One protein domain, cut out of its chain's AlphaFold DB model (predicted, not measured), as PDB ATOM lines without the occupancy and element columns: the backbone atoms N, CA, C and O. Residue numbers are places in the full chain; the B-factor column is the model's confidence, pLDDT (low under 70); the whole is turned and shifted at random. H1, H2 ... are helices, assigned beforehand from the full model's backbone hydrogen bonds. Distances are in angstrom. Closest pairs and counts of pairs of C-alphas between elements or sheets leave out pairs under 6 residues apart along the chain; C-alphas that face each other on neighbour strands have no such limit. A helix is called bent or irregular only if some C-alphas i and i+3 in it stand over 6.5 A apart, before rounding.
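AT A GLANCE: This is residues 41 to 164 of the 164 residues of the protein "Hypothetical protein" of Rotaria socialis (UniProt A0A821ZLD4). Three long helices, H1, H2 and H5, form a loose up-and-down bundle, each running against the one before it, in a rod-shaped model. H2, the longest, runs along most of the rod; H1 lies in one half of it and packs on H5 with residues 44 to 52, H5 extends from that half past the middle of the rod, with short H4 close to it, and short H3 and the loop of residues 102 to 114 lie toward the other end. The printed part has 124 residues with five named helices, H1 to H5 in chain order, and no named strand: the class is all helix. It is loose, with a radius of gyration of the C-alphas of 18.6 A and spans of 61 by 24 by 22 A.

IN THESE COORDINATES: Find C-alpha 41 at (235.842, 203.027, 183.598); from there H1 runs 30.3 A to residue 61. H2, residues 67 to 101, covers 48.3 A, with a kink of 41 degrees near residue 95; it is only just irregular, C-alphas 95 and 98 being 6.8 A apart. Next come H3, residues 115 to 120, and H4, residues 122 to 125. H5 runs 36.3 A from residue 140 to C-alpha 163 at (215.173, 194.310, 191.540), with a kink of 41 degrees near residue 154; it is irregular, C-alphas 141 and 144 being 7.3 A apart.

HOW THE PARTS SIT: Look at Phe 44 and Asn 148, whose C-alphas, 6.4 A apart, are the closest where H1 touches H5, the same way at 37 degrees, only just a steep tilt. H1 touches with residues 44 to 52 alone, H5 with 148 to 159 alone. H1 and H2 are near each other. H2 and H5 are close but not clearly touching, closest at the C-alphas of Phe 71 and Pro 156, 7.5 A, opposite ways at a shallow tilt of 5 degrees. H4 is close but not clearly touching to H2, with the C-alphas of Ala 87 and Leu 125 closest at 6.8 A. H3 is close but not clearly touching to H2, with the C-alphas of Ile 94 and Arg 118 closest at 7.3 A. Every O i to N i+4 pair is within hydrogen-bond range in H1, against 27 of 31 in H2, 1 of 2 in H3 and 15 of 20 in H5; H4 is too short for such a pair.

THE WHOLE: The C-alphas of Asp 63 and Pro 105, the two farthest apart, are 62.6 A apart. The printed part has no cut; the links H2 to H3 and H4 to H5 are long. The pLDDT is under 70 at residues 101 to 103, 106 to 115 and 164.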
ATOM      1  N   ASP A  41     236.959 202.892 182.650       91.81
ATOM      2  CA  ASP A  41     235.842 203.027 183.598       91.81
ATOM      3  C   ASP A  41     234.522 203.308 182.872       91.81
ATOM      4  O   ASP A  41     233.486 202.714 183.172       91.81
ATOM      5  N   SER A  42     234.570 204.162 181.844       92.69
ATOM      6  CA  SER A  42     233.410 204.425 180.981       92.69
ATOM      7  C   SER A  42     232.953 203.159 180.250       92.69
ATOM      8  O   SER A  42     231.756 202.913 180.124       92.69
ATOM      9  N   PHE A  43     233.895 202.331 179.789       91.56
ATOM     10  CA  PHE A  43     233.581 201.049 179.163       91.56
ATOM     11  C   PHE A  43     232.896 200.086 180.146       91.56
ATOM     12  O   PHE A  43     231.877 199.488 179.794       91.56
ATOM     13  N   PHE A  44     233.387 199.980 181.384       93.31
ATOM     14  CA  PHE A  44     232.749 199.159 182.417       93.31
ATOM     15  C   PHE A  44     231.346 199.660 182.772       93.31
ATOM     16  O   PHE A  44     230.419 198.854 182.861       93.31
ATOM     17  N   LEU A  45     231.165 200.978 182.895       93.88
ATOM     18  CA  LEU A  45     229.859 201.584 183.152       93.88
ATOM     19  C   LEU A  45     228.854 201.253 182.042       93.88
ATOM     20  O   LEU A  45     227.737 200.829 182.330       93.88
ATOM     21  N   LEU A  46     229.251 201.408 180.776       94.38
ATOM     22  CA  LEU A  46     228.397 201.088 179.630       94.38
ATOM     23  C   LEU A  46     228.055 199.595 179.568       94.38
ATOM     24  O   LEU A  46     226.910 199.243 179.288       94.38
ATOM     25  N   SER A  47     229.026 198.724 179.856       93.19
ATOM     26  CA  SER A  47     228.836 197.268 179.910       93.19
ATOM     27  C   SER A  47     227.800 196.883 180.978       93.19
ATOM     28  O   SER A  47     226.849 196.154 180.690       93.19
ATOM     29  N   GLY A  48     227.925 197.445 182.185       93.56
ATOM     30  CA  GLY A  48     226.979 197.227 183.281       93.56
ATOM     31  C   GLY A  48     225.587 197.803 183.001       93.56
ATOM     32  O   GLY A  48     224.587 197.119 183.215       93.56
ATOM     33  N   LEU A  49     225.512 199.024 182.459       94.56
ATOM     34  CA  LEU A  49     224.247 199.666 182.091       94.56
ATOM     35  C   LEU A  49     223.488 198.847 181.043       94.56
ATOM     36  O   LEU A  49     222.286 198.633 181.181       94.56
ATOM     37  N   LEU A  50     224.187 198.354 180.018       93.62
ATOM     38  CA  LEU A  50     223.592 197.507 178.988       93.62
ATOM     39  C   LEU A  50     223.071 196.187 179.572       93.62
ATOM     40  O   LEU A  50     221.972 195.754 179.216       93.62
ATOM     41  N   ALA A  51     223.833 195.554 180.469       92.56
ATOM     42  CA  ALA A  51     223.406 194.328 181.137       92.56
ATOM     43  C   ALA A  51     222.141 194.557 181.982       92.56
ATOM     44  O   ALA A  51     221.189 193.782 181.885       92.56
ATOM     45  N   ALA A  52     222.093 195.658 182.740       93.38
ATOM     46  CA  ALA A  52     220.921 196.052 183.518       93.38
ATOM     47  C   ALA A  52     219.704 196.330 182.628       93.38
ATOM     48  O   ALA A  52     218.630 195.781 182.859       93.38
ATOM     49  N   PHE A  53     219.876 197.132 181.578       93.62
ATOM     50  CA  PHE A  53     218.810 197.474 180.637       93.62
ATOM     51  C   PHE A  53     218.213 196.227 179.972       93.62
ATOM     52  O   PHE A  53     216.998 196.049 179.959       93.62
ATOM     53  N   THR A  54     219.072 195.317 179.504       91.94
ATOM     54  CA  THR A  54     218.645 194.051 178.888       91.94
ATOM     55  C   THR A  54     217.881 193.175 179.881       91.94
ATOM     56  O   THR A  54     216.871 192.570 179.519       91.94
ATOM     57  N   TYR A  55     218.338 193.117 181.135       92.19
ATOM     58  CA  TYR A  55     217.666 192.378 182.199       92.19
ATOM     59  C   TYR A  55     216.275 192.944 182.506       92.19
ATOM     60  O   TYR A  55     215.309 192.183 182.523       92.19
ATOM     61  N   PHE A  56     216.152 194.260 182.710       92.25
ATOM     62  CA  PHE A  56     214.869 194.877 183.049       92.25
ATOM     63  C   PHE A  56     213.850 194.742 181.919       92.25
ATOM     64  O   PHE A  56     212.723 194.352 182.200       92.25
ATOM     65  N   ILE A  57     214.258 194.950 180.662       92.56
ATOM     66  CA  ILE A  57     213.385 194.727 179.499       92.56
ATOM     67  C   ILE A  57     212.917 193.273 179.442       92.56
ATOM     68  O   ILE A  57     211.721 193.004 179.349       92.56
ATOM     69  N   SER A  58     213.849 192.326 179.569       90.12
ATOM     70  CA  SER A  58     213.519 190.897 179.506       90.12
ATOM     71  C   SER A  58     212.591 190.466 180.644       90.12
ATOM     72  O   SER A  58     211.779 189.563 180.460       90.12
ATOM     73  N   LYS A  59     212.704 191.106 181.817       88.88
ATOM     74  CA  LYS A  59     211.821 190.885 182.966       88.88
ATOM     75  C   LYS A  59     210.428 191.483 182.741       88.88
ATOM     76  O   LYS A  59     209.460 190.880 183.182       88.88
ATOM     77  N   THR A  60     210.315 192.640 182.083       89.25
ATOM     78  CA  THR A  60     209.022 193.301 181.825       89.25
ATOM     79  C   THR A  60     208.246 192.714 180.651       89.25
ATOM     80  O   THR A  60     207.024 192.717 180.684       89.25
ATOM     81  N   GLU A  61     208.927 192.229 179.612       91.12
ATOM     82  CA  GLU A  61     208.273 191.713 178.398       91.12
ATOM     83  C   GLU A  61     207.828 190.249 178.521       91.12
ATOM     84  O   GLU A  61     207.064 189.764 177.689       91.12
ATOM     85  N   ASN A  62     208.330 189.520 179.523       87.69
ATOM     86  CA  ASN A  62     208.201 188.070 179.588       87.69
ATOM     87  C   ASN A  62     207.539 187.630 180.901       87.69
ATOM     88  O   ASN A  62     208.199 187.491 181.930       87.69
ATOM     89  N   ASP A  63     206.235 187.346 180.853       75.31
ATOM     90  CA  ASP A  63     205.441 186.948 182.029       75.31
ATOM     91  C   ASP A  63     205.949 185.658 182.710       75.31
ATOM     92  O   ASP A  63     205.708 185.434 183.894       75.31
ATOM     93  N   GLN A  64     206.695 184.810 181.988       84.00
ATOM     94  CA  GLN A  64     207.349 183.602 182.518       84.00
ATOM     95  C   GLN A  64     208.873 183.765 182.659       84.00
ATOM     96  O   GLN A  64     209.648 182.839 182.385       84.00
ATOM     97  N   PHE A  65     209.335 184.949 183.066       86.50
ATOM     98  CA  PHE A  65     210.760 185.231 183.212       86.50
ATOM     99  C   PHE A  65     211.421 184.351 184.285       86.50
ATOM    100  O   PHE A  65     211.215 184.508 185.489       86.50
ATOM    101  N   SER A  66     212.288 183.437 183.846       88.94
ATOM    102  CA  SER A  66     213.157 182.671 184.738       88.94
ATOM    103  C   SER A  66     214.530 183.323 184.817       88.94
ATOM    104  O   SER A  66     215.306 183.286 183.859       88.94
ATOM    105  N   ILE A  67     214.855 183.858 185.993       88.00
ATOM    106  CA  ILE A  67     216.115 184.568 186.235       88.00
ATOM    107  C   ILE A  67     217.343 183.688 185.971       88.00
ATOM    108  O   ILE A  67     218.311 184.125 185.356       88.00
ATOM    109  N   VAL A  68     217.267 182.413 186.363       88.94
ATOM    110  CA  VAL A  68     218.349 181.438 186.186       88.94
ATOM    111  C   VAL A  68     218.573 181.150 184.704       88.94
ATOM    112  O   VAL A  68     219.713 181.183 184.241       88.94
ATOM    113  N   LYS A  69     217.495 180.918 183.940       90.31
ATOM    114  CA  LYS A  69     217.595 180.670 182.493       90.31
ATOM    115  C   LYS A  69     218.128 181.894 181.753       90.31
ATOM    116  O   LYS A  69     218.964 181.736 180.867       90.31
ATOM    117  N   PHE A  70     217.681 183.091 182.138       91.00
ATOM    118  CA  PHE A  70     218.171 184.342 181.568       91.00
ATOM    119  C   PHE A  70     219.684 184.472 181.748       91.00
ATOM    120  O   PHE A  70     220.396 184.591 180.754       91.00
ATOM    121  N   PHE A  71     220.188 184.375 182.983       90.50
ATOM    122  CA  PHE A  71     221.618 184.538 183.244       90.50
ATOM    123  C   PHE A  71     222.470 183.419 182.638       90.50
ATOM    124  O   PHE A  71     223.509 183.724 182.064       90.50
ATOM    125  N   MET A  72     222.030 182.153 182.670       91.38
ATOM    126  CA  MET A  72     222.756 181.071 181.984       91.38
ATOM    127  C   MET A  72     222.905 181.351 180.487       91.38
ATOM    128  O   MET A  72     224.013 181.288 179.956       91.38
ATOM    129  N   ASN A  73     221.803 181.688 179.812       90.56
ATOM    130  CA  ASN A  73     221.832 181.977 178.383       90.56
ATOM    131  C   ASN A  73     222.703 183.205 178.089       90.56
ATOM    132  O   ASN A  73     223.531 183.198 177.177       90.56
ATOM    133  N   HIS A  74     222.550 184.246 178.908       90.19
ATOM    134  CA  HIS A  74     223.316 185.475 178.790       90.19
ATOM    135  C   HIS A  74     224.821 185.215 178.926       90.19
ATOM    136  O   HIS A  74     225.581 185.655 178.069       90.19
ATOM    137  N   TYR A  75     225.252 184.421 179.911       92.31
ATOM    138  CA  TYR A  75     226.662 184.079 180.104       92.31
ATOM    139  C   TYR A  75     227.260 183.273 178.969       92.31
ATOM    140  O   TYR A  75     228.367 183.581 178.533       92.31
ATOM    141  N   VAL A  76     226.544 182.267 178.467       92.88
ATOM    142  CA  VAL A  76     227.037 181.451 177.352       92.88
ATOM    143  C   VAL A  76     227.217 182.318 176.109       92.88
ATOM    144  O   VAL A  76     228.292 182.319 175.509       92.88
ATOM    145  N   HIS A  77     226.209 183.115 175.749       91.38
ATOM    146  CA  HIS A  77     226.304 184.005 174.595       91.38
ATOM    147  C   HIS A  77     227.385 185.070 174.763       91.38
ATOM    148  O   HIS A  77     228.140 185.328 173.826       91.38
ATOM    149  N   TYR A  78     227.478 185.672 175.947       90.81
ATOM    150  CA  TYR A  78     228.490 186.675 176.246       90.81
ATOM    151  C   TYR A  78     229.895 186.079 176.135       90.81
ATOM    152  O   TYR A  78     230.735 186.606 175.405       90.81
ATOM    153  N   TYR A  79     230.130 184.934 176.778       93.06
ATOM    154  CA  TYR A  79     231.415 184.250 176.744       93.06
ATOM    155  C   TYR A  79     231.814 183.862 175.328       93.06
ATOM    156  O   TYR A  79     232.922 184.186 174.910       93.06
ATOM    157  N   LEU A  80     230.919 183.241 174.558       93.62
ATOM    158  CA  LEU A  80     231.215 182.864 173.178       93.62
ATOM    159  C   LEU A  80     231.495 184.090 172.306       93.62
ATOM    160  O   LEU A  80     232.477 184.096 171.566       93.62
ATOM    161  N   ARG A  81     230.691 185.154 172.417       92.06
ATOM    162  CA  ARG A  81     230.857 186.376 171.618       92.06
ATOM    163  C   ARG A  81     232.206 187.052 171.867       92.06
ATOM    164  O   ARG A  81     232.904 187.366 170.906       92.06
ATOM    165  N   TYR A  82     232.574 187.281 173.127       90.50
ATOM    166  CA  TYR A  82     233.832 187.956 173.469       90.50
ATOM    167  C   TYR A  82     235.046 187.054 173.236       90.50
ATOM    168  O   TYR A  82     236.049 187.490 172.668       90.50
ATOM    169  N   THR A  83     234.939 185.776 173.600       93.25
ATOM    170  CA  THR A  83     236.061 184.836 173.513       93.25
ATOM    171  C   THR A  83     236.367 184.429 172.078       93.25
ATOM    172  O   THR A  83     237.524 184.167 171.787       93.25
ATOM    173  N   SER A  84     235.399 184.442 171.151       91.62
ATOM    174  CA  SER A  84     235.646 184.055 169.749       91.62
ATOM    175  C   SER A  84     236.751 184.887 169.099       91.62
ATOM    176  O   SER A  84     237.733 184.346 168.598       91.62
ATOM    177  N   LEU A  85     236.624 186.217 169.142       92.44
ATOM    178  CA  LEU A  85     237.640 187.107 168.577       92.44
ATOM    179  C   LEU A  85     238.891 187.152 169.453       92.44
ATOM    180  O   LEU A  85     240.008 187.163 168.936       92.44
ATOM    181  N   TYR A  86     238.713 187.147 170.774       93.62
ATOM    182  CA  TYR A  86     239.831 187.230 171.701       93.62
ATOM    183  C   TYR A  86     240.765 186.015 171.609       93.62
ATOM    184  O   TYR A  86     241.981 186.181 171.582       93.62
ATOM    185  N   ALA A  87     240.215 184.808 171.466       93.50
ATOM    186  CA  ALA A  87     240.984 183.581 171.300       93.50
ATOM    187  C   ALA A  87     241.786 183.579 169.993       93.50
ATOM    188  O   ALA A  87     242.943 183.174 170.003       93.50
ATOM    189  N   ILE A  88     241.219 184.078 168.887       93.38
ATOM    190  CA  ILE A  88     241.947 184.202 167.611       93.38
ATOM    191  C   ILE A  88     243.137 185.150 167.770       93.38
ATOM    192  O   ILE A  88     244.251 184.815 167.373       93.38
ATOM    193  N   ILE A  89     242.923 186.316 168.386       91.81
ATOM    194  CA  ILE A  89     243.997 187.287 168.626       91.81
ATOM    195  C   ILE A  89     245.066 186.689 169.545       91.81
ATOM    196  O   ILE A  89     246.251 186.823 169.256       91.81
ATOM    197  N   LEU A  90     244.664 186.000 170.614       91.62
ATOM    198  CA  LEU A  90     245.578 185.334 171.536       91.62
ATOM    199  C   LEU A  90     246.395 184.238 170.832       91.62
ATOM    200  O   LEU A  90     247.597 184.141 171.050       91.62
ATOM    201  N   LEU A  91     245.779 183.450 169.949       90.44
ATOM    202  CA  LEU A  91     246.482 182.443 169.152       90.44
ATOM    203  C   LEU A  91     247.512 183.083 168.221       90.44
ATOM    204  O   LEU A  91     248.652 182.625 168.180       90.44
ATOM    205  N   ILE A  92     247.145 184.150 167.509       88.25
ATOM    206  CA  ILE A  92     248.079 184.902 166.656       88.25
ATOM    207  C   ILE A  92     249.221 185.476 167.500       88.25
ATOM    208  O   ILE A  92     250.378 185.399 167.095       88.25
ATOM    209  N   TYR A  93     248.912 186.005 168.683       85.50
ATOM    210  CA  TYR A  93     249.897 186.557 169.608       85.50
ATOM    211  C   TYR A  93     250.934 185.492 170.004       85.50
ATOM    212  O   TYR A  93     252.113 185.667 169.722       85.50
ATOM    213  N   ILE A  94     250.490 184.324 170.472       85.88
ATOM    214  CA  ILE A  94     251.381 183.245 170.935       85.88
ATOM    215  C   ILE A  94     252.162 182.592 169.785       85.88
ATOM    216  O   ILE A  94     253.310 182.182 169.961       85.88
ATOM    217  N   THR A  95     251.533 182.430 168.617       84.75
ATOM    218  CA  THR A  95     252.108 181.644 167.512       84.75
ATOM    219  C   THR A  95     252.902 182.483 166.525       84.75
ATOM    220  O   THR A  95     253.976 182.057 166.121       84.75
ATOM    221  N   LEU A  96     252.399 183.651 166.123       81.44
ATOM    222  CA  LEU A  96     252.952 184.433 165.018       81.44
ATOM    223  C   LEU A  96     253.886 185.548 165.497       81.44
ATOM    224  O   LEU A  96     254.854 185.866 164.803       81.44
ATOM    225  N   SER A  97     253.640 186.118 166.682       77.00
ATOM    226  CA  SER A  97     254.462 187.218 167.201       77.00
ATOM    227  C   SER A  97     255.957 186.878 167.325       77.00
ATOM    228  O   SER A  97     256.762 187.733 166.941       77.00
ATOM    229  N   PRO A  98     256.376 185.652 167.719       74.12
ATOM    230  CA  PRO A  98     257.797 185.315 167.785       74.12
ATOM    231  C   PRO A  98     258.469 185.323 166.406       74.12
ATOM    232  O   PRO A  98     259.625 185.716 166.290       74.12
ATOM    233  N   TYR A  99     257.753 184.927 165.349       75.56
ATOM    234  CA  TYR A  99     258.291 184.912 163.984       75.56
ATOM    235  C   TYR A  99     258.330 186.305 163.357       75.56
ATOM    236  O   TYR A  99     259.273 186.634 162.645       75.56
ATOM    237  N   MET A 100     257.321 187.138 163.627       71.44
ATOM    238  CA  MET A 100     257.279 188.509 163.110       71.44
ATOM    239  C   MET A 100     258.357 189.398 163.723       71.44
ATOM    240  O   MET A 100     258.790 190.363 163.094       71.44
ATOM    241  N   ALA A 101     258.766 189.099 164.952       67.25
ATOM    242  CA  ALA A 101     259.545 190.027 165.745       67.25
ATOM    243  C   ALA A 101     261.022 189.633 165.928       67.25
ATOM    244  O   ALA A 101     261.815 190.487 166.308       67.25
ATOM    245  N   GLN A 102     261.423 188.413 165.547       63.84
ATOM    246  CA  GLN A 102     262.821 187.941 165.566       63.84
ATOM    247  C   GLN A 102     263.831 188.890 164.893       63.84
ATOM    248  O   GLN A 102     264.978 188.950 165.321       63.84
ATOM    249  N   ASN A 103     263.412 189.654 163.878       66.38
ATOM    250  CA  ASN A 103     264.276 190.588 163.142       66.38
ATOM    251  C   ASN A 103     263.965 192.069 163.442       66.38
ATOM    252  O   ASN A 103     264.388 192.957 162.701       66.38
ATOM    253  N   GLY A 104     263.167 192.350 164.477       71.00
ATOM    254  CA  GLY A 104     262.757 193.706 164.828       71.00
ATOM    255  C   GLY A 104     263.832 194.438 165.646       71.00
ATOM    256  O   GLY A 104     264.275 193.895 166.651       71.00
ATOM    257  N   PRO A 105     264.198 195.693 165.314       70.75
ATOM    258  CA  PRO A 105     265.238 196.451 166.029       70.75
ATOM    259  C   PRO A 105     264.891 196.775 167.494       70.75
ATOM    260  O   PRO A 105     265.768 197.149 168.261       70.75
ATOM    261  N   VAL A 106     263.614 196.649 167.870       68.62
ATOM    262  CA  VAL A 106     263.077 196.927 169.215       68.62
ATOM    263  C   VAL A 106     262.712 195.633 169.961       68.62
ATOM    264  O   VAL A 106     262.406 195.666 171.150       68.62
ATOM    265  N   TYR A 107     262.712 194.477 169.287       65.50
ATOM    266  CA  TYR A 107     262.289 193.233 169.922       65.50
ATOM    267  C   TYR A 107     263.403 192.708 170.843       65.50
ATOM    268  O   TYR A 107     264.546 192.596 170.394       65.50
ATOM    269  N   PRO A 108     263.113 192.384 172.119       62.53
ATOM    270  CA  PRO A 108     264.095 191.792 173.016       62.53
ATOM    271  C   PRO A 108     264.624 190.480 172.435       62.53
ATOM    272  O   PRO A 108     263.861 189.707 171.856       62.53
ATOM    273  N   ILE A 109     265.913 190.202 172.644       56.41
ATOM    274  CA  ILE A 109     266.578 188.969 172.180       56.41
ATOM    275  C   ILE A 109     265.892 187.716 172.766       56.41
ATOM    276  O   ILE A 109     265.789 186.696 172.091       56.41
ATOM    277  N   ASP A 110     265.339 187.828 173.978       53.84
ATOM    278  CA  ASP A 110     264.587 186.763 174.658       53.84
ATOM    279  C   ASP A 110     263.098 186.690 174.251       53.84
ATOM    280  O   ASP A 110     262.366 185.798 174.685       53.84
ATOM    281  N   GLY A 111     262.654 187.617 173.400       58.16
ATOM    282  CA  GLY A 111     261.268 187.845 173.019       58.16
ATOM    283  C   GLY A 111     260.466 188.678 174.021       58.16
ATOM    284  O   GLY A 111     260.694 188.634 175.225       58.16
ATOM    285  N   ILE A 112     259.490 189.456 173.525       58.53
ATOM    286  CA  ILE A 112     258.464 190.095 174.386       58.53
ATOM    287  C   ILE A 112     257.616 189.009 175.076       58.53
ATOM    288  O   ILE A 112     257.132 189.188 176.190       58.53
ATOM    289  N   GLU A 113     257.477 187.868 174.403       60.88
ATOM    290  CA  GLU A 113     256.821 186.655 174.876       60.88
ATOM    291  C   GLU A 113     257.818 185.827 175.688       60.88
ATOM    292  O   GLU A 113     258.537 184.975 175.155       60.88
ATOM    293  N   THR A 114     257.876 186.084 176.992       61.09
ATOM    294  CA  THR A 114     258.672 185.286 177.925       61.09
ATOM    295  C   THR A 114     258.283 183.803 177.829       61.09
ATOM    296  O   THR A 114     257.165 183.437 177.452       61.09
ATOM    297  N   SER A 115     259.186 182.902 178.232       67.06
ATOM    298  CA  SER A 115     258.858 181.480 178.442       67.06
ATOM    299  C   SER A 115     257.580 181.278 179.279       67.06
ATOM    300  O   SER A 115     256.903 180.257 179.123       67.06
ATOM    301  N   SER A 116     257.212 182.267 180.103       75.50
ATOM    302  CA  SER A 116     255.976 182.332 180.879       75.50
ATOM    303  C   SER A 116     254.707 182.339 180.021       75.50
ATOM    304  O   SER A 116     253.772 181.621 180.377       75.50
ATOM    305  N   CYS A 117     254.639 183.035 178.872       82.31
ATOM    306  CA  CYS A 117     253.418 183.010 178.049       82.31
ATOM    307  C   CYS A 117     253.093 181.587 177.559       82.31
ATOM    308  O   CYS A 117     251.944 181.144 177.663       82.31
ATOM    309  N   ARG A 118     254.103 180.822 177.114       81.38
ATOM    310  CA  ARG A 118     253.922 179.425 176.665       81.38
ATOM    311  C   ARG A 118     253.276 178.533 177.730       81.38
ATOM    312  O   ARG A 118     252.557 177.602 177.380       81.38
ATOM    313  N   HIS A 119     253.489 178.838 179.008       85.94
ATOM    314  CA  HIS A 119     252.922 178.085 180.127       85.94
ATOM    315  C   HIS A 119     251.611 178.679 180.659       85.94
ATOM    316  O   HIS A 119     250.779 177.944 181.185       85.94
ATOM    317  N   ASN A 120     251.404 179.992 180.518       89.50
ATOM    318  CA  ASN A 120     250.336 180.732 181.199       89.50
ATOM    319  C   ASN A 120     249.271 181.322 180.264       89.50
ATOM    320  O   ASN A 120     248.356 181.996 180.740       89.50
ATOM    321  N   TRP A 121     249.338 181.082 178.952       90.31
ATOM    322  CA  TRP A 121     248.369 181.611 177.983       90.31
ATOM    323  C   TRP A 121     246.910 181.303 178.344       90.31
ATOM    324  O   TRP A 121     246.049 182.164 178.186       90.31
ATOM    325  N   TRP A 122     246.637 180.117 178.892       91.88
ATOM    326  CA  TRP A 122     245.299 179.667 179.289       91.88
ATOM    327  C   TRP A 122     244.640 180.592 180.322       91.88
ATOM    328  O   TRP A 122     243.416 180.723 180.334       91.88
ATOM    329  N   ARG A 123     245.432 181.308 181.137       92.94
ATOM    330  CA  ARG A 123     244.929 182.290 182.114       92.94
ATOM    331  C   ARG A 123     244.160 183.427 181.443       92.94
ATOM    332  O   ARG A 123     243.231 183.968 182.035       92.94
ATOM    333  N   ASN A 124     244.529 183.773 180.209       92.94
ATOM    334  CA  ASN A 124     243.830 184.774 179.411       92.94
ATOM    335  C   ASN A 124     242.464 184.268 178.942       92.94
ATOM    336  O   ASN A 124     241.483 184.989 179.074       92.94
ATOM    337  N   LEU A 125     242.371 183.025 178.454       92.81
ATOM    338  CA  LEU A 125     241.085 182.445 178.038       92.81
ATOM    339  C   LEU A 125     240.110 182.286 179.205       92.81
ATOM    340  O   LEU A 125     238.909 182.442 179.024       92.81
ATOM    341  N   LEU A 126     240.629 182.012 180.401       93.00
ATOM    342  CA  LEU A 126     239.828 181.969 181.622       93.00
ATOM    343  C   LEU A 126     239.536 183.356 182.215       93.00
ATOM    344  O   LEU A 126     238.825 183.428 183.213       93.00
ATOM    345  N   TYR A 127     240.060 184.441 181.632       94.56
ATOM    346  CA  TYR A 127     239.896 185.807 182.139       94.56
ATOM    347  C   TYR A 127     240.348 185.975 183.603       94.56
ATOM    348  O   TYR A 127     239.715 186.679 184.387       94.56
ATOM    349  N   ILE A 128     241.456 185.329 183.981       94.62
ATOM    350  CA  ILE A 128     242.069 185.421 185.323       94.62
ATOM    351  C   ILE A 128     243.483 186.007 185.289       94.62
ATOM    352  O   ILE A 128     244.187 186.018 186.296       94.62
ATOM    353  N   ASN A 129     243.938 186.477 184.127       92.31
ATOM    354  CA  ASN A 129     245.294 186.988 183.937       92.31
ATOM    355  C   ASN A 129     245.605 188.240 184.774       92.31
ATOM    356  O   ASN A 129     246.774 188.489 185.043       92.31
ATOM    357  N   ASN A 130     244.596 188.991 185.223       93.19
ATOM    358  CA  ASN A 130     244.763 190.165 186.088       93.19
ATOM    359  C   ASN A 130     245.055 189.833 187.563       93.19
ATOM    360  O   ASN A 130     245.412 190.739 188.309       93.19
ATOM    361  N   PHE A 131     244.903 188.578 188.002       92.50
ATOM    362  CA  PHE A 131     245.234 188.169 189.377       92.50
ATOM    363  C   PHE A 131     246.707 187.796 189.571       92.50
ATOM    364  O   PHE A 131     247.137 187.546 190.695       92.50
ATOM    365  N   PHE A 132     247.479 187.740 188.487       89.44
ATOM    366  CA  PHE A 132     248.884 187.350 188.500       89.44
ATOM    367  C   PHE A 132     249.778 188.538 188.129       89.44
ATOM    368  O   PHE A 132     249.309 189.521 187.556       89.44
ATOM    369  N   ASP A 133     251.071 188.442 188.450       84.88
ATOM    370  CA  ASP A 133     252.055 189.459 188.066       84.88
ATOM    371  C   ASP A 133     252.084 189.614 186.536       84.88
ATOM    372  O   ASP A 133     252.072 188.627 185.790       84.88
ATOM    373  N   MET A 134     252.132 190.861 186.060       77.81
ATOM    374  CA  MET A 134     252.173 191.176 184.630       77.81
ATOM    375  C   MET A 134     253.379 190.541 183.925       77.81
ATOM    376  O   MET A 134     253.273 190.214 182.746       77.81
ATOM    377  N   ARG A 135     254.496 190.330 184.635       76.81
ATOM    378  CA  ARG A 135     255.719 189.705 184.097       76.81
ATOM    379  C   ARG A 135     255.552 188.216 183.790       76.81
ATOM    380  O   ARG A 135     256.239 187.696 182.913       76.81
ATOM    381  N   ASP A 136     254.614 187.555 184.466       81.31
ATOM    382  CA  ASP A 136     254.274 186.143 184.252       81.31
ATOM    383  C   ASP A 136     253.068 185.954 183.316       81.31
ATOM    384  O   ASP A 136     252.652 184.820 183.039       81.31
ATOM    385  N   GLY A 137     252.484 187.063 182.854       80.06
ATOM    386  CA  GLY A 137     251.368 187.097 181.921       80.06
ATOM    387  C   GLY A 137     251.806 186.921 180.468       80.06
ATOM    388  O   GLY A 137     252.973 187.056 180.125       80.06
ATOM    389  N   CYS A 138     250.837 186.619 179.603       84.56
ATOM    390  CA  CYS A 138     251.077 186.550 178.160       84.56
ATOM    391  C   CYS A 138     250.721 187.868 177.466       84.56
ATOM    392  O   CYS A 138     251.560 188.480 176.830       84.56
ATOM    393  N   MET A 139     249.487 188.355 177.640       86.12
ATOM    394  CA  MET A 139     248.986 189.527 176.925       86.12
ATOM    395  C   MET A 139     248.621 190.643 177.918       86.12
ATOM    396  O   MET A 139     247.461 190.745 178.307       86.12
ATOM    397  N   PRO A 140     249.559 191.511 178.345       83.62
ATOM    398  CA  PRO A 140     249.285 192.500 179.388       83.62
ATOM    399  C   PRO A 140     248.117 193.424 179.049       83.62
ATOM    400  O   PRO A 140     247.307 193.724 179.914       83.62
ATOM    401  N   ILE A 141     247.970 193.810 177.777       86.38
ATOM    402  CA  ILE A 141     246.879 194.674 177.302       86.38
ATOM    403  C   ILE A 141     245.479 194.090 177.538       86.38
ATOM    404  O   ILE A 141     244.523 194.851 177.599       86.38
ATOM    405  N   SER A 142     245.325 192.769 177.683       91.12
ATOM    406  CA  SER A 142     244.011 192.134 177.847       91.12
ATOM    407  C   SER A 142     243.459 192.194 179.271       91.12
ATOM    408  O   SER A 142     242.348 191.723 179.506       91.12
ATOM    409  N   TRP A 143     244.192 192.765 180.230       91.44
ATOM    410  CA  TRP A 143     243.784 192.807 181.638       91.44
ATOM    411  C   TRP A 143     242.378 193.399 181.838       91.44
ATOM    412  O   TRP A 143     241.598 192.891 182.640       91.44
ATOM    413  N   PHE A 144     242.012 194.433 181.071       91.81
ATOM    414  CA  PHE A 144     240.701 195.072 181.192       91.81
ATOM    415  C   PHE A 144     239.564 194.169 180.684       91.81
ATOM    416  O   PHE A 144     238.438 194.269 181.169       91.81
ATOM    417  N   LEU A 145     239.843 193.261 179.739       93.31
ATOM    418  CA  LEU A 145     238.872 192.259 179.288       93.31
ATOM    419  C   LEU A 145     238.589 191.245 180.400       93.31
ATOM    420  O   LEU A 145     237.438 190.849 180.575       93.31
ATOM    421  N   ALA A 146     239.616 190.880 181.176       94.38
ATOM    422  CA  ALA A 146     239.469 190.015 182.343       94.38
ATOM    423  C   ALA A 146     238.547 190.634 183.393       94.38
ATOM    424  O   ALA A 146     237.565 190.014 183.801       94.38
ATOM    425  N   VAL A 147     238.797 191.898 183.739       94.81
ATOM    426  CA  VAL A 147     237.956 192.650 184.678       94.81
ATOM    427  C   VAL A 147     236.516 192.759 184.174       94.81
ATOM    428  O   VAL A 147     235.579 192.519 184.929       94.81
ATOM    429  N   ASN A 148     236.315 193.049 182.887       94.44
ATOM    430  CA  ASN A 148     234.975 193.136 182.308       94.44
ATOM    431  C   ASN A 148     234.202 191.806 182.397       94.44
ATOM    432  O   ASN A 148     233.021 191.812 182.735       94.44
ATOM    433  N   MET A 149     234.855 190.666 182.150       94.12
ATOM    434  CA  MET A 149     234.225 189.351 182.320       94.12
ATOM    435  C   MET A 149     233.893 189.063 183.793       94.12
ATOM    436  O   MET A 149     232.808 188.576 184.104       94.12
ATOM    437  N   GLN A 150     234.790 189.414 184.714       94.62
ATOM    438  CA  GLN A 150     234.569 189.254 186.154       94.62
ATOM    439  C   GLN A 150     233.381 190.096 186.640       94.62
ATOM    440  O   GLN A 150     232.509 189.588 187.344       94.62
ATOM    441  N   PHE A 151     233.293 191.356 186.206       94.50
ATOM    442  CA  PHE A 151     232.146 192.229 186.464       94.50
ATOM    443  C   PHE A 151     230.850 191.667 185.885       94.50
ATOM    444  O   PHE A 151     229.804 191.702 186.538       94.50
ATOM    445  N   HIS A 152     230.921 191.066 184.700       91.69
ATOM    446  CA  HIS A 152     229.784 190.384 184.108       91.69
ATOM    447  C   HIS A 152     229.286 189.214 184.977       91.69
ATOM    448  O   HIS A 152     228.086 189.082 185.224       91.69
ATOM    449  N   TRP A 153     230.189 188.401 185.527       92.06
ATOM    450  CA  TRP A 153     229.825 187.290 186.415       92.06
ATOM    451  C   TRP A 153     229.196 187.732 187.737       92.06
ATOM    452  O   TRP A 153     228.295 187.062 188.228       92.06
ATOM    453  N   ILE A 154     229.601 188.870 188.302       93.06
ATOM    454  CA  ILE A 154     229.004 189.387 189.549       93.06
ATOM    455  C   ILE A 154     227.739 190.222 189.316       93.06
ATOM    456  O   ILE A 154     227.005 190.501 190.263       93.06
ATOM    457  N   THR A 155     227.440 190.588 188.065       92.19
ATOM    458  CA  THR A 155     226.271 191.402 187.686       92.19
ATOM    459  C   THR A 155     224.935 190.916 188.283       92.19
ATOM    460  O   THR A 155     224.186 191.768 188.766       92.19
ATOM    461  N   PRO A 156     224.599 189.607 188.337       90.31
ATOM    462  CA  PRO A 156     223.332 189.154 188.908       90.31
ATOM    463  C   PRO A 156     223.162 189.546 190.365       90.31
ATOM    464  O   PRO A 156     222.041 189.811 190.773       90.31
ATOM    465  N   LEU A 157     224.244 189.603 191.149       91.00
ATOM    466  CA  LEU A 157     224.168 189.980 192.560       91.00
ATOM    467  C   LEU A 157     223.634 191.408 192.696       91.00
ATOM    468  O   LEU A 157     222.695 191.647 193.450       91.00
ATOM    469  N   PHE A 158     224.173 192.336 191.904       91.44
ATOM    470  CA  PHE A 158     223.725 193.728 191.890       91.44
ATOM    471  C   PHE A 158     222.313 193.873 191.322       91.44
ATOM    472  O   PHE A 158     221.493 194.583 191.899       91.44
ATOM    473  N   LEU A 159     222.005 193.181 190.221       91.06
ATOM    474  CA  LEU A 159     220.677 193.255 189.608       91.06
ATOM    475  C   LEU A 159     219.595 192.672 190.503       91.06
ATOM    476  O   LEU A 159     218.520 193.254 190.589       91.06
ATOM    477  N   LEU A 160     219.881 191.569 191.201       88.25
ATOM    478  CA  LEU A 160     218.965 191.007 192.181       88.25
ATOM    479  C   LEU A 160     218.663 192.052 193.247       88.25
ATOM    480  O   LEU A 160     217.497 192.401 193.372       88.25
ATOM    481  N   ILE A 161     219.682 192.617 193.906       91.19
ATOM    482  CA  ILE A 161     219.521 193.636 194.960       91.19
ATOM    483  C   ILE A 161     218.665 194.825 194.499       91.19
ATOM    484  O   ILE A 161     217.805 195.266 195.247       91.19
ATOM    485  N   VAL A 162     218.877 195.337 193.283       89.44
ATOM    486  CA  VAL A 162     218.112 196.484 192.750       89.44
ATOM    487  C   VAL A 162     216.690 196.096 192.330       89.44
ATOM    488  O   VAL A 162     215.812 196.947 192.241       89.44
ATOM    489  N   SER A 163     216.461 194.820 192.018       80.69
ATOM    490  CA  SER A 163     215.173 194.310 191.540       80.69
ATOM    491  C   SER A 163     214.225 193.819 192.642       80.69
ATOM    492  O   SER A 163     213.114 193.395 192.297       80.69
ATOM    493  N   TRP A 164     214.693 193.826 193.898       65.81
ATOM    494  CA  TRP A 164     213.911 193.635 195.125       65.81
ATOM    495  C   TRP A 164     213.206 194.936 195.511       65.81
ATOM    496  O   TRP A 164     212.027 194.840 195.915       65.81
TER     497      TRP A 164